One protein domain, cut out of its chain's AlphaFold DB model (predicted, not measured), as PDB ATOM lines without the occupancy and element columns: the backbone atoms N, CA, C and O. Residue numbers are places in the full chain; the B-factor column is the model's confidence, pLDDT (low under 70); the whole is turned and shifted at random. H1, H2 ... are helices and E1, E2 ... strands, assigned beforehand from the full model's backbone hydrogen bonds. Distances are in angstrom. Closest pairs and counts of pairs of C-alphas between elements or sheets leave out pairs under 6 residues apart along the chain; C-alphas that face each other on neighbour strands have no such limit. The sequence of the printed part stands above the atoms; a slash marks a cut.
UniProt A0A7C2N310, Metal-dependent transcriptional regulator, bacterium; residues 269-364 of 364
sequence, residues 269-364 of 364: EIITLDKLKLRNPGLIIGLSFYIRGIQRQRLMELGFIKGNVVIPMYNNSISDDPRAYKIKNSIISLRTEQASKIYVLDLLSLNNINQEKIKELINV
ATOM      1  N   GLU A 269     175.166 162.062 136.111       90.81
ATOM      2  CA  GLU A 269     174.703 161.171 137.168       90.81
ATOM      3  C   GLU A 269     173.712 161.909 138.071       90.81
ATOM      4  O   GLU A 269     174.075 162.843 138.790       90.81
ATOM      5  N   ILE A 270     172.447 161.486 138.032       94.31
ATOM      6  CA  ILE A 270     171.428 161.959 138.966       94.31
ATOM      7  C   ILE A 270     171.375 161.007 140.156       94.31
ATOM      8  O   ILE A 270     171.180 159.800 140.001       94.31
ATOM      9  N   ILE A 271     171.527 161.566 141.351       95.12
ATOM     10  CA  ILE A 271     171.505 160.829 142.613       95.12
ATOM     11  C   ILE A 271     170.297 161.241 143.450       95.12
ATOM     12  O   ILE A 271     169.609 162.220 143.164       95.12
ATOM     13  N   THR A 272     170.029 160.492 144.508       96.56
ATOM     14  CA  THR A 272     169.023 160.860 145.502       96.56
ATOM     15  C   THR A 272     169.632 161.790 146.558       96.56
ATOM     16  O   THR A 272     170.837 161.753 146.819       96.56
ATOM     17  N   LEU A 273     168.821 162.664 147.159       96.19
ATOM     18  CA  LEU A 273     169.298 163.725 148.055       96.19
ATOM     19  C   LEU A 273     169.983 163.195 149.329       96.19
ATOM     20  O   LEU A 273     170.871 163.853 149.876       96.19
ATOM     21  N   ASP A 274     169.606 162.011 149.806       94.88
ATOM     22  CA  ASP A 274     170.285 161.318 150.907       94.88
ATOM     23  C   ASP A 274     171.756 161.007 150.575       94.88
ATOM     24  O   ASP A 274     172.623 161.144 151.439       94.88
ATOM     25  N   LYS A 275     172.056 160.696 149.306       94.88
ATOM     26  CA  LYS A 275     173.403 160.357 148.815       94.88
ATOM     27  C   LYS A 275     174.273 161.573 148.495       94.88
ATOM     28  O   LYS A 275     175.478 161.424 148.293       94.88
ATOM     29  N   LEU A 276     173.700 162.776 148.451       94.75
ATOM     30  CA  LEU A 276     174.449 163.998 148.162       94.75
ATOM     31  C   LEU A 276     175.464 164.280 149.282       94.75
ATOM     32  O   LEU A 276     175.127 164.272 150.470       94.75
ATOM     33  N   LYS A 277     176.724 164.542 148.922       92.81
ATOM     34  CA  LYS A 277     177.801 164.777 149.898       92.81
ATOM     35  C   LYS A 277     177.552 166.045 150.720       92.81
ATOM     36  O   LYS A 277     176.897 166.985 150.275       92.81
ATOM     37  N   LEU A 278     178.051 166.065 151.958       91.94
ATOM     38  CA  LEU A 278     177.919 167.235 152.830       91.94
ATOM     39  C   LEU A 278     178.529 168.469 152.166       91.94
ATOM     40  O   LEU A 278     179.625 168.402 151.622       91.94
ATOM     41  N   ARG A 279     177.810 169.591 152.257       92.31
ATOM     42  CA  ARG A 279     178.164 170.899 151.691       92.31
ATOM     43  C   ARG A 279     178.229 170.960 150.161       92.31
ATOM     44  O   ARG A 279     178.377 172.064 149.641       92.31
ATOM     45  N   ASN A 280     178.042 169.849 149.446       93.69
ATOM     46  CA  ASN A 280     177.909 169.872 147.993       93.69
ATOM     47  C   ASN A 280     176.537 170.453 147.619       93.69
ATOM     48  O   ASN A 280     175.515 169.944 148.089       93.69
ATOM     49  N   PRO A 281     176.473 171.514 146.800       93.50
ATOM     50  CA  PRO A 281     175.211 172.007 146.278       93.50
ATOM     51  C   PRO A 281     174.636 171.031 145.247       93.50
ATOM     52  O   PRO A 281     175.299 170.662 144.282       93.50
ATOM     53  N   GLY A 282     173.384 170.634 145.446       94.19
ATOM     54  CA  GLY A 282     172.624 169.800 144.525       94.19
ATOM     55  C   GLY A 282     171.487 170.587 143.890       94.19
ATOM     56  O   GLY A 282     170.793 171.344 144.568       94.19
ATOM     57  N   LEU A 283     171.278 170.406 142.594       93.75
ATOM     58  CA  LEU A 283     170.141 170.967 141.876       93.75
ATOM     59  C   LEU A 283     169.006 169.953 141.831       93.75
ATOM     60  O   LEU A 283     169.209 168.831 141.376       93.75
ATOM     61  N   ILE A 284     167.816 170.340 142.278       94.88
ATOM     62  CA  ILE A 284     166.651 169.454 142.293       94.88
ATOM     63  C   ILE A 284     166.171 169.223 140.859       94.88
ATOM     64  O   ILE A 284     165.784 170.163 140.166       94.88
ATOM     65  N   ILE A 285     166.174 167.960 140.433       94.88
ATOM     66  CA  ILE A 285     165.689 167.520 139.119       94.88
ATOM     67  C   ILE A 285     164.220 167.111 139.201       94.88
ATOM     68  O   ILE A 285     163.432 167.427 138.313       94.88
ATOM     69  N   GLY A 286     163.822 166.462 140.294       93.50
ATOM     70  CA  GLY A 286     162.445 166.030 140.473       93.50
ATOM     71  C   GLY A 286     162.178 165.393 141.827       93.50
ATOM     72  O   GLY A 286     163.087 165.070 142.591       93.50
ATOM     73  N   LEU A 287     160.895 165.207 142.107       94.75
ATOM     74  CA  LEU A 287     160.396 164.462 143.255       94.75
ATOM     75  C   LEU A 287     159.769 163.167 142.752       94.75
ATOM     76  O   LEU A 287     159.070 163.187 141.740       94.75
ATOM     77  N   SER A 288     159.955 162.071 143.483       94.31
ATOM     78  CA  SER A 288     159.170 160.851 143.274       94.31
ATOM     79  C   SER A 288     157.668 161.170 143.285       94.31
ATOM     80  O   SER A 288     157.193 161.969 144.101       94.31
ATOM     81  N   PHE A 289     156.913 160.535 142.387       90.81
ATOM     82  CA  PHE A 289     155.448 160.613 142.350       90.81
ATOM     83  C   PHE A 289     154.820 160.082 143.646       90.81
ATOM     84  O   PHE A 289     153.809 160.590 144.116       90.81
ATOM     85  N   TYR A 290     155.474 159.107 144.278       89.56
ATOM     86  CA  TYR A 290     154.985 158.460 145.491       89.56
ATOM     87  C   TYR A 290     155.218 159.285 146.767       89.56
ATOM     88  O   TYR A 290     154.727 158.906 147.831       89.56
ATOM     89  N   ILE A 291     155.900 160.438 146.675       88.38
ATOM     90  CA  ILE A 291     155.721 161.517 147.653       88.38
ATOM     91  C   ILE A 291     154.394 162.199 147.316       88.38
ATOM     92  O   ILE A 291     154.314 162.951 146.341       88.38
ATOM     93  N   ARG A 292     153.385 161.973 148.157       85.38
ATOM     94  CA  ARG A 292     151.986 162.351 147.909       85.38
ATOM     95  C   ARG A 292     151.353 163.132 149.060       85.38
ATOM     96  O   ARG A 292     151.939 163.253 150.146       85.38
ATOM     97  N   GLY A 293     150.174 163.691 148.812       84.69
ATOM     98  CA  GLY A 293     149.364 164.406 149.789       84.69
ATOM     99  C   GLY A 293     150.103 165.531 150.510       84.69
ATOM    100  O   GLY A 293     150.911 166.271 149.941       84.69
ATOM    101  N   ILE A 294     149.859 165.619 151.819       85.62
ATOM    102  CA  ILE A 294     150.425 166.654 152.698       85.62
ATOM    103  C   ILE A 294     151.961 166.633 152.685       85.62
ATOM    104  O   ILE A 294     152.588 167.684 152.796       85.62
ATOM    105  N   GLN A 295     152.591 165.459 152.545       89.12
ATOM    106  CA  GLN A 295     154.054 165.373 152.505       89.12
ATOM    107  C   GLN A 295     154.616 166.068 151.262       89.12
ATOM    108  O   GLN A 295     155.558 166.855 151.378       89.12
ATOM    109  N   ARG A 296     154.006 165.827 150.094       91.12
ATOM    110  CA  ARG A 296     154.385 166.476 148.834       91.12
ATOM    111  C   ARG A 296     154.188 167.980 148.911       91.12
ATOM    112  O   ARG A 296     155.118 168.725 148.619       91.12
ATOM    113  N   GLN A 297     153.004 168.410 149.348       89.50
ATOM    114  CA  GLN A 297     152.670 169.825 149.474       89.50
ATOM    115  C   GLN A 297     153.678 170.550 150.370       89.50
ATOM    116  O   GLN A 297     154.254 171.549 149.949       89.50
ATOM    117  N   ARG A 298     153.979 169.999 151.554       91.75
ATOM    118  CA  ARG A 298     154.967 170.580 152.473       91.75
ATOM    119  C   ARG A 298     156.352 170.672 151.849       91.75
ATOM    120  O   ARG A 298     156.993 171.707 151.965       91.75
ATOM    121  N   LEU A 299     156.833 169.622 151.183       93.12
ATOM    122  CA  LEU A 299     158.137 169.672 150.516       93.12
ATOM    123  C   LEU A 299     158.180 170.774 149.450       93.12
ATOM    124  O   LEU A 299     159.137 171.548 149.409       93.12
ATOM    125  N   MET A 300     157.126 170.903 148.644       92.19
ATOM    126  CA  MET A 300     157.021 171.954 147.629       92.19
ATOM    127  C   MET A 300     156.977 173.356 148.262       92.19
ATOM    128  O   MET A 300     157.740 174.227 147.849       92.19
ATOM    129  N   GLU A 301     156.168 173.567 149.306       92.38
ATOM    130  CA  GLU A 301     156.083 174.832 150.063       92.38
ATOM    131  C   GLU A 301     157.428 175.225 150.695       92.38
ATOM    132  O   GLU A 301     157.823 176.391 150.666       92.38
ATOM    133  N   LEU A 302     158.178 174.243 151.201       92.62
ATOM    134  CA  LEU A 302     159.527 174.429 151.741       92.62
ATOM    135  C   LEU A 302     160.583 174.693 150.653       92.62
ATOM    136  O   LEU A 302     161.715 175.060 150.964       92.62
ATOM    137  N   GLY A 303     160.217 174.552 149.378       92.88
ATOM    138  CA  GLY A 303     161.049 174.894 148.235       92.88
ATOM    139  C   GLY A 303     161.731 173.712 147.556       92.88
ATOM    140  O   GLY A 303     162.560 173.959 146.681       92.88
ATOM    141  N   PHE A 304     161.395 172.460 147.885       94.69
ATOM    142  CA  PHE A 304     161.898 171.273 147.180       94.69
ATOM    143  C   PHE A 304     161.206 171.100 145.822       94.69
ATOM    144  O   PHE A 304     160.462 170.155 145.591       94.69
ATOM    145  N   ILE A 305     161.438 172.052 144.927       92.12
ATOM    146  CA  ILE A 305     160.836 172.141 143.597       92.12
ATOM    147  C   ILE A 305     161.957 171.986 142.565       92.12
ATOM    148  O   ILE A 305     163.075 172.459 142.797       92.12
ATOM    149  N   LYS A 306     161.655 171.343 141.431       91.38
ATOM    150  CA  LYS A 306     162.547 171.246 140.265       91.38
ATOM    151  C   LYS A 306     163.178 172.617 139.952       91.38
ATOM    152  O   LYS A 306     162.481 173.626 139.915       91.38
ATOM    153  N   GLY A 307     164.500 172.649 139.783       90.19
ATOM    154  CA  GLY A 307     165.287 173.858 139.509       90.19
ATOM    155  C   GLY A 307     165.824 174.605 140.737       90.19
ATOM    156  O   GLY A 307     166.700 175.460 140.585       90.19
ATOM    157  N   ASN A 308     165.372 174.289 141.957       92.25
ATOM    158  CA  ASN A 308     165.945 174.879 143.171       92.25
ATOM    159  C   ASN A 308     167.226 174.158 143.607       92.25
ATOM    160  O   ASN A 308     167.388 172.957 143.403       92.25
ATOM    161  N   VAL A 309     168.126 174.905 144.250       93.19
ATOM    162  CA  VAL A 309     169.366 174.368 144.821       93.19
ATOM    163  C   VAL A 309     169.156 174.024 146.291       93.19
ATOM    164  O   VAL A 309     168.603 174.818 147.058       93.19
ATOM    165  N   VAL A 310     169.644 172.853 146.681       95.62
ATOM    166  CA  VAL A 310     169.653 172.341 148.049       95.62
ATOM    167  C   VAL A 310     171.081 171.986 148.452       95.62
ATOM    168  O   VAL A 310     171.847 171.456 147.653       95.62
ATOM    169  N   ILE A 311     171.465 172.293 149.690       95.94
ATOM    170  CA  ILE A 311     172.815 172.026 150.196       95.94
ATOM    171  C   ILE A 311     172.701 171.256 151.513       95.94
ATOM    172  O   ILE A 311     172.154 171.797 152.477       95.94
ATOM    173  N   PRO A 312     173.220 170.024 151.617       94.25
ATOM    174  CA  PRO A 312     173.257 169.314 152.888       94.25
ATOM    175  C   PRO A 312     174.239 169.997 153.846       94.25
ATOM    176  O   PRO A 312     175.379 170.271 153.474       94.25
ATOM    177  N   MET A 313     173.820 170.289 155.075       90.62
ATOM    178  CA  MET A 313     174.590 171.125 156.001       90.62
ATOM    179  C   MET A 313     175.365 170.312 157.036       90.62
ATOM    180  O   MET A 313     176.589 170.416 157.110       90.62
ATOM    181  N   TYR A 314     174.657 169.524 157.839       80.44
ATOM    182  CA  TYR A 314     175.213 168.713 158.919       80.44
ATOM    183  C   TYR A 314     174.244 167.575 159.260       80.44
ATOM    184  O   TYR A 314     173.080 167.589 158.846       80.44
ATOM    185  N   ASN A 315     174.751 166.582 159.983       73.81
ATOM    186  CA  ASN A 315     173.963 165.469 160.492       73.81
ATOM    187  C   ASN A 315     173.588 165.804 161.941       73.81
ATOM    188  O   ASN A 315     174.455 166.149 162.743       73.81
ATOM    189  N   ASN A 316     172.296 165.773 162.268       62.34
ATOM    190  CA  ASN A 316     171.796 166.305 163.543       62.34
ATOM    191  C   ASN A 316     171.729 165.231 164.637       62.34
ATOM    192  O   ASN A 316     171.140 165.464 165.691       62.34
ATOM    193  N   SER A 317     172.235 164.020 164.389       60.25
ATOM    194  CA  SER A 317     171.995 162.865 165.253       60.25
ATOM    195  C   SER A 317     173.128 161.850 165.187       60.25
ATOM    196  O   SER A 317     173.768 161.688 164.157       60.25
ATOM    197  N   ILE A 318     173.311 161.115 166.287       63.22
ATOM    198  CA  ILE A 318     174.245 159.978 166.423       63.22
ATOM    199  C   ILE A 318     174.007 158.906 165.339       63.22
ATOM    200  O   ILE A 318     174.915 158.155 165.004       63.22
ATOM    201  N   SER A 319     172.789 158.854 164.789       66.44
ATOM    202  CA  SER A 319     172.350 157.906 163.760       66.44
ATOM    203  C   SER A 319     172.382 158.458 162.322       66.44
ATOM    204  O   SER A 319     171.870 157.790 161.430       66.44
ATOM    205  N   ASP A 320     172.895 159.671 162.080       70.69
ATOM    206  CA  ASP A 320     172.892 160.349 160.764       70.69
ATOM    207  C   ASP A 320     171.505 160.576 160.105       70.69
ATOM    208  O   ASP A 320     171.418 161.050 158.973       70.69
ATOM    209  N   ASP A 321     170.416 160.335 160.842       85.69
ATOM    210  CA  ASP A 321     169.021 160.535 160.429       85.69
ATOM    211  C   ASP A 321     168.232 161.190 161.589       85.69
ATOM    212  O   ASP A 321     168.214 160.622 162.687       85.69
ATOM    213  N   PRO A 322     167.604 162.374 161.423       90.25
ATOM    214  CA  PRO A 322     167.471 163.167 160.199       90.25
ATOM    215  C   PRO A 322     168.692 164.042 159.875       90.25
ATOM    216  O   PRO A 322     169.463 164.450 160.750       90.25
ATOM    217  N   ARG A 323     168.808 164.404 158.592       91.31
ATOM    218  CA  ARG A 323     169.859 165.278 158.054       91.31
ATOM    219  C   ARG A 323     169.315 166.664 157.721       91.31
ATOM    220  O   ARG A 323     168.202 166.791 157.206       91.31
ATOM    221  N   ALA A 324     170.095 167.707 158.007       93.50
ATOM    222  CA  ALA A 324     169.713 169.089 157.732       93.50
ATOM    223  C   ALA A 324     170.124 169.530 156.320       93.50
ATOM    224  O   ALA A 324     171.278 169.386 155.911       93.50
ATOM    225  N   TYR A 325     169.190 170.152 155.607       94.94
ATOM    226  CA  TYR A 325     169.348 170.659 154.250       94.94
ATOM    227  C   TYR A 325     169.014 172.148 154.206       94.94
ATOM    228  O   TYR A 325     167.929 172.566 154.608       94.94
ATOM    229  N   LYS A 326     169.938 172.964 153.704       95.19
ATOM    230  CA  LYS A 326     169.682 174.372 153.403       95.19
ATOM    231  C   LYS A 326     169.011 174.475 152.042       95.19
ATOM    232  O   LYS A 326     169.561 174.006 151.047       95.19
ATOM    233  N   ILE A 327     167.852 175.118 152.001       93.81
ATOM    234  CA  ILE A 327     167.095 175.388 150.782       93.81
ATOM    235  C   ILE A 327     166.561 176.817 150.837       93.81
ATOM    236  O   ILE A 327     165.933 177.225 151.815       93.81
ATOM    237  N   LYS A 328     166.868 177.618 149.811       87.69
ATOM    238  CA  LYS A 328     166.650 179.076 149.838       87.69
ATOM    239  C   LYS A 328     167.214 179.688 151.143       87.69
ATOM    240  O   LYS A 328     168.407 179.548 151.418       87.69
ATOM    241  N   ASN A 329     166.359 180.314 151.954       83.62
ATOM    242  CA  ASN A 329     166.719 180.965 153.217       83.62
ATOM    243  C   ASN A 329     166.378 180.116 154.456       83.62
ATOM    244  O   ASN A 329     166.453 180.617 155.574       83.62
ATOM    245  N   SER A 330     166.024 178.844 154.268       90.56
ATOM    246  CA  SER A 330     165.556 177.951 155.330       90.56
ATOM    247  C   SER A 330     166.475 176.742 155.495       90.56
ATOM    248  O   SER A 330     167.127 176.300 154.546       90.56
ATOM    249  N   ILE A 331     166.513 176.185 156.705       93.19
ATOM    250  CA  ILE A 331     167.161 174.901 157.001       93.19
ATOM    251  C   ILE A 331     166.066 173.908 157.371       93.19
ATOM    252  O   ILE A 331     165.342 174.118 158.340       93.19
ATOM    253  N   ILE A 332     165.954 172.832 156.599       93.50
ATOM    254  CA  ILE A 332     164.927 171.803 156.745       93.50
ATOM    255  C   ILE A 332     165.599 170.481 157.089       93.50
ATOM    256  O   ILE A 332     166.533 170.065 156.410       93.50
ATOM    257  N   SER A 333     165.122 169.812 158.135       92.75
ATOM    258  CA  SER A 333     165.574 168.459 158.465       92.75
ATOM    259  C   SER A 333     164.670 167.442 157.778       92.75
ATOM    260  O   SER A 333     163.456 167.486 157.972       92.75
ATOM    261  N   LEU A 334     165.251 166.541 156.988       92.94
ATOM    262  CA  LEU A 334     164.527 165.445 156.340       92.94
ATOM    263  C   LEU A 334     165.060 164.108 156.828       92.94
ATOM    264  O   LEU A 334     166.262 163.963 157.071       92.94
ATOM    265  N   ARG A 335     164.157 163.130 156.936       92.31
ATOM    266  CA  ARG A 335     164.571 161.747 157.155       92.31
ATOM    267  C   ARG A 335     165.196 161.155 155.900       92.31
ATOM    268  O   ARG A 335     164.813 161.546 154.794       92.31
ATOM    269  N   THR A 336     166.063 160.161 156.057       92.06
ATOM    270  CA  THR A 336     166.672 159.428 154.931       92.06
ATOM    271  C   THR A 336     165.615 158.888 153.969       92.06
ATOM    272  O   THR A 336     165.732 159.065 152.761       92.06
ATOM    273  N   GLU A 337     164.522 158.326 154.495       91.44
ATOM    274  CA  GLU A 337     163.393 157.841 153.690       91.44
ATOM    275  C   GLU A 337     162.821 158.937 152.774       91.44
ATOM    276  O   GLU A 337     162.608 158.704 151.587       91.44
ATOM    277  N   GLN A 338     162.644 160.157 153.290       93.12
ATOM    278  CA  GLN A 338     162.120 161.289 152.519       93.12
ATOM    279  C   GLN A 338     163.148 161.822 151.518       93.12
ATOM    280  O   GLN A 338     162.815 162.066 150.361       93.12
ATOM    281  N   ALA A 339     164.402 161.982 151.943       94.75
ATOM    282  CA  ALA A 339     165.473 162.480 151.087       94.75
ATOM    283  C   ALA A 339     165.780 161.509 149.929       94.75
ATOM    284  O   ALA A 339     166.049 161.953 148.814       94.75
ATOM    285  N   SER A 340     165.620 160.196 150.141       95.19
ATOM    286  CA  SER A 340     165.780 159.171 149.098       95.19
ATOM    287  C   SER A 340     164.778 159.281 147.941       95.19
ATOM    288  O   SER A 340     164.961 158.673 146.888       95.19
ATOM    289  N   LYS A 341     163.714 160.070 148.119       95.06
ATOM    290  CA  LYS A 341     162.652 160.295 147.135       95.06
ATOM    291  C   LYS A 341     162.787 161.636 146.395       95.06
ATOM    292  O   LYS A 341     161.898 162.006 145.626       95.06
ATOM    293  N   ILE A 342     163.888 162.358 146.612       96.75
ATOM    294  CA  ILE A 342     164.217 163.631 145.959       96.75
ATOM    295  C   ILE A 342     165.440 163.409 145.070       96.75
ATOM    296  O   ILE A 342     166.495 163.024 145.567       96.75
ATOM    297  N   TYR A 343     165.307 163.664 143.769       96.88
ATOM    298  CA  TYR A 343     166.375 163.481 142.787       96.88
ATOM    299  C   TYR A 343     167.123 164.786 142.563       96.88
ATOM    300  O   TYR A 343     166.514 165.835 142.318       96.88
ATOM    301  N   VAL A 344     168.449 164.719 142.641       96.06
ATOM    302  CA  VAL A 344     169.340 165.868 142.542       96.06
ATOM    303  C   VAL A 344     170.545 165.580 141.659       96.06
ATOM    304  O   VAL A 344     171.084 164.476 141.631       96.06
ATOM    305  N   LEU A 345     170.996 166.618 140.971       94.25
ATOM    306  CA  LEU A 345     172.269 166.651 140.269       94.25
ATOM    307  C   LEU A 345     173.317 167.323 141.161       94.25
ATOM    308  O   LEU A 345     173.094 168.453 141.596       94.25
ATOM    309  N   ASP A 346     174.454 166.672 141.420       93.38
ATOM    310  CA  ASP A 346     175.563 167.301 142.152       93.38
ATOM    311  C   ASP A 346     176.216 168.377 141.273       93.38
ATOM    312  O   ASP A 346     176.878 168.062 140.282       93.38
ATOM    313  N   LEU A 347     176.061 169.651 141.637       89.56
ATOM    314  CA  LEU A 347     176.577 170.765 140.841       89.56
ATOM    315  C   LEU A 347     178.108 170.810 140.805       89.56
ATOM    316  O   LEU A 347     178.660 171.410 139.888       89.56
ATOM    317  N   LEU A 348     178.808 170.178 141.755       86.19
ATOM    318  CA  LEU A 348     180.273 170.114 141.730       86.19
ATOM    319  C   LEU A 348     180.814 169.063 140.757       86.19
ATOM    320  O   LEU A 348     181.976 169.149 140.375       86.19
ATOM    321  N   SER A 349     179.992 168.099 140.330       82.25
ATOM    322  CA  SER A 349     180.361 167.172 139.250       82.25
ATOM    323  C   SER A 349     180.309 167.818 137.859       82.25
ATOM    324  O   SER A 349     180.832 167.259 136.895       82.25
ATOM    325  N   LEU A 350     179.714 169.010 137.743       76.88
ATOM    326  CA  LEU A 350     179.569 169.732 136.485       76.88
ATOM    327  C   LEU A 350     180.804 170.596 136.238       76.88
ATOM    328  O   LEU A 350     180.864 171.761 136.629       76.88
ATOM    329  N   ASN A 351     181.799 170.038 135.554       60.94
ATOM    330  CA  ASN A 351     182.945 170.816 135.094       60.94
ATOM    331  C   ASN A 351     182.477 171.864 134.059       60.94
ATOM    332  O   ASN A 351     182.180 171.526 132.916       60.94
ATOM    333  N   ASN A 352     182.441 173.143 134.449       56.94
ATOM    334  CA  ASN A 352     182.270 174.321 133.577       56.94
ATOM    335  C   ASN A 352     180.909 174.527 132.873       56.94
ATOM    336  O   ASN A 352     180.835 175.308 131.922       56.94
ATOM    337  N   ILE A 353     179.813 173.904 133.315       61.09
ATOM    338  CA  ILE A 353     178.489 174.178 132.726       61.09
ATOM    339  C   ILE A 353     177.853 175.399 133.407       61.09
ATOM    340  O   ILE A 353     177.693 175.437 134.626       61.09
ATOM    341  N   ASN A 354     177.465 176.401 132.609       66.00
ATOM    342  CA  ASN A 354     176.769 177.595 133.096       66.00
ATOM    343  C   ASN A 354     175.431 177.209 133.766       66.00
ATOM    344  O   ASN A 354     174.584 176.557 133.151       66.00
ATOM    345  N   GLN A 355     175.225 177.660 135.008       65.06
ATOM    346  CA  GLN A 355     174.002 177.445 135.786       65.06
ATOM    347  C   GLN A 355     172.733 177.955 135.083       65.06
ATOM    348  O   GLN A 355     171.665 177.377 135.275       65.06
ATOM    349  N   GLU A 356     172.830 178.996 134.251       65.75
ATOM    350  CA  GLU A 356     171.694 179.501 133.464       65.75
ATOM    351  C   GLU A 356     171.254 178.508 132.387       65.75
ATOM    352  O   GLU A 356     170.068 178.208 132.276       65.75
ATOM    353  N   LYS A 357     172.210 177.897 131.679       70.75
ATOM    354  CA  LYS A 357     171.931 176.879 130.656       70.75
ATOM    355  C   LYS A 357     171.276 175.634 131.260       70.75
ATOM    356  O   LYS A 357     170.405 175.023 130.649       70.75
ATOM    357  N   ILE A 358     171.662 175.273 132.484       72.31
ATOM    358  CA  ILE A 358     171.048 174.160 133.220       72.31
ATOM    359  C   ILE A 358     169.604 174.504 133.610       72.31
ATOM    360  O   ILE A 358     168.714 173.668 133.466       72.31
ATOM    361  N   LYS A 359     169.342 175.737 134.060       69.12
ATOM    362  CA  LYS A 359     167.978 176.191 134.374       69.12
ATOM    363  C   LYS A 359     167.073 176.204 133.141       69.12
ATOM    364  O   LYS A 359     165.927 175.780 133.245       69.12
ATOM    365  N   GLU A 360     167.580 176.633 131.984       72.69
ATOM    366  CA  GLU A 360     166.831 176.586 130.720       72.69
ATOM    367  C   GLU A 360     166.463 175.155 130.309       72.69
ATOM    368  O   GLU A 360     165.325 174.910 129.915       72.69
ATOM    369  N   LEU A 361     167.391 174.202 130.457       74.19
ATOM    370  CA  LEU A 361     167.147 172.785 130.154       74.19
ATOM    371  C   LEU A 361     166.129 172.142 131.104       74.19
ATOM    372  O   LEU A 361     165.367 171.272 130.699       74.19
ATOM    373  N   ILE A 362     166.115 172.556 132.369       73.25
ATOM    374  CA  ILE A 362     165.257 171.973 133.408       73.25
ATOM    375  C   ILE A 362     163.819 172.505 133.345       73.25
ATOM    376  O   ILE A 362     162.903 171.809 133.779       73.25
ATOM    377  N   ASN A 363     163.583 173.680 132.758       69.62
ATOM    378  CA  ASN A 363     162.245 174.277 132.618       69.62
ATOM    379  C   ASN A 363     161.394 173.668 131.474       69.62
ATOM    380  O   ASN A 363     160.510 174.339 130.940       69.62
ATOM    381  N   VAL A 364     161.665 172.414 131.096       60.88
ATOM    382  CA  VAL A 364     160.994 171.639 130.030       60.88
ATOM    383  C   VAL A 364     160.037 170.586 130.594       60.88
ATOM    384  O   VAL A 364     160.321 170.047 131.695       60.88
TER     385      VAL A 364
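Overview. This is residues 269 to 364 of the 364 residues of the protein "Metal-dependent transcriptional regulator" of bacterium (UniProt A0A7C2N310). One strongly twisted, curled sheet of six antiparallel strands makes the core, an open half-barrel whose edge strands E1 and E5 stay apart. Three short helices lie at its margins: H2 follows edge strand E5 and leads back to E6, H1 is set between E2 and E3 in the chain, and H3, the element farthest from the mean of the C-alphas, lies toward one end of the longest axis. The printed part has 96 residues with six named strands and three named helices, in the order E1 E2 H1 E3 E4 E5 H2 E6 H3; across the sheet the order is E1 E6 E2 E3 E4 E5. The class is mixed, helices and strands, and the whole is compact, with a radius of gyration of the C-alphas of 12.9 A and spans of 37 by 29 by 25 A.

Along the chain. E1, residues 270 to 272, begins at C-alpha 270 (171.428, 161.959, 138.966). E2 holds residues 282 to 287 and is 13.4 A long. H1, residues 293 to 301, is 12.4 A long. E3, residues 309 to 315, is the longest strand at 18.6 A. E4, residues 323 to 327, is 12.8 A long, and E5, residues 330 to 334, begins at C-alpha 330 (165.556, 177.951, 155.330) and is 12.6 A long. H2 holds residues 336 to 339. E6, residues 342 to 346, is 12.5 A long. H3, residues 355 to 362, is 10.6 A long and ends at C-alpha 362 (165.257, 171.973, 133.408).

Arrangement. Edge strand E1 is antiparallel to E6, with N 344 and O 271 2.8 A apart, within hydrogen-bond range. E6 and E2 are antiparallel at 152 degrees, with N 283 and O 345 at 2.8 A. The pairing of E3 is staggered: residues 309 to 310 pair with E2, where N 282 and O 310 are 2.8 A apart, and residues 310 to 315 with E4, where N 313 and O 324 are 2.8 A apart. E3, E4 and E5 form a meander, each strand the antiparallel neighbour of the one before, with the two hairpins E3 and E4, and E4 and E5; across E4 and E5, N 325 and O 332 are within hydrogen-bond range at 2.8 A. H1 only grazes the sheet with residues 296 to 300, H2 with residues 336 to 339, and H3 with residues 355 to 362. The closest C-alphas of E1 and H2, Thr 272 and Ala 339, are 6.8 A apart; those of E2 and H3, Ile 285 and Ile 362, 7.3 A. Every O i to N i+4 pair in H1 and H3 is within hydrogen-bond range; H2 is too short for one.

Size, cuts and confidence. The two C-alphas farthest apart, those of Ile 318 and Val 364, are 40.4 A from each other. The printed part has no cut and no long link, and ends at the chain's last residue, 364. The mean pLDDT of the printed part is 86.7; it is under 70 at residues 316 to 319, 351 to 356, 359 and 363 to 364.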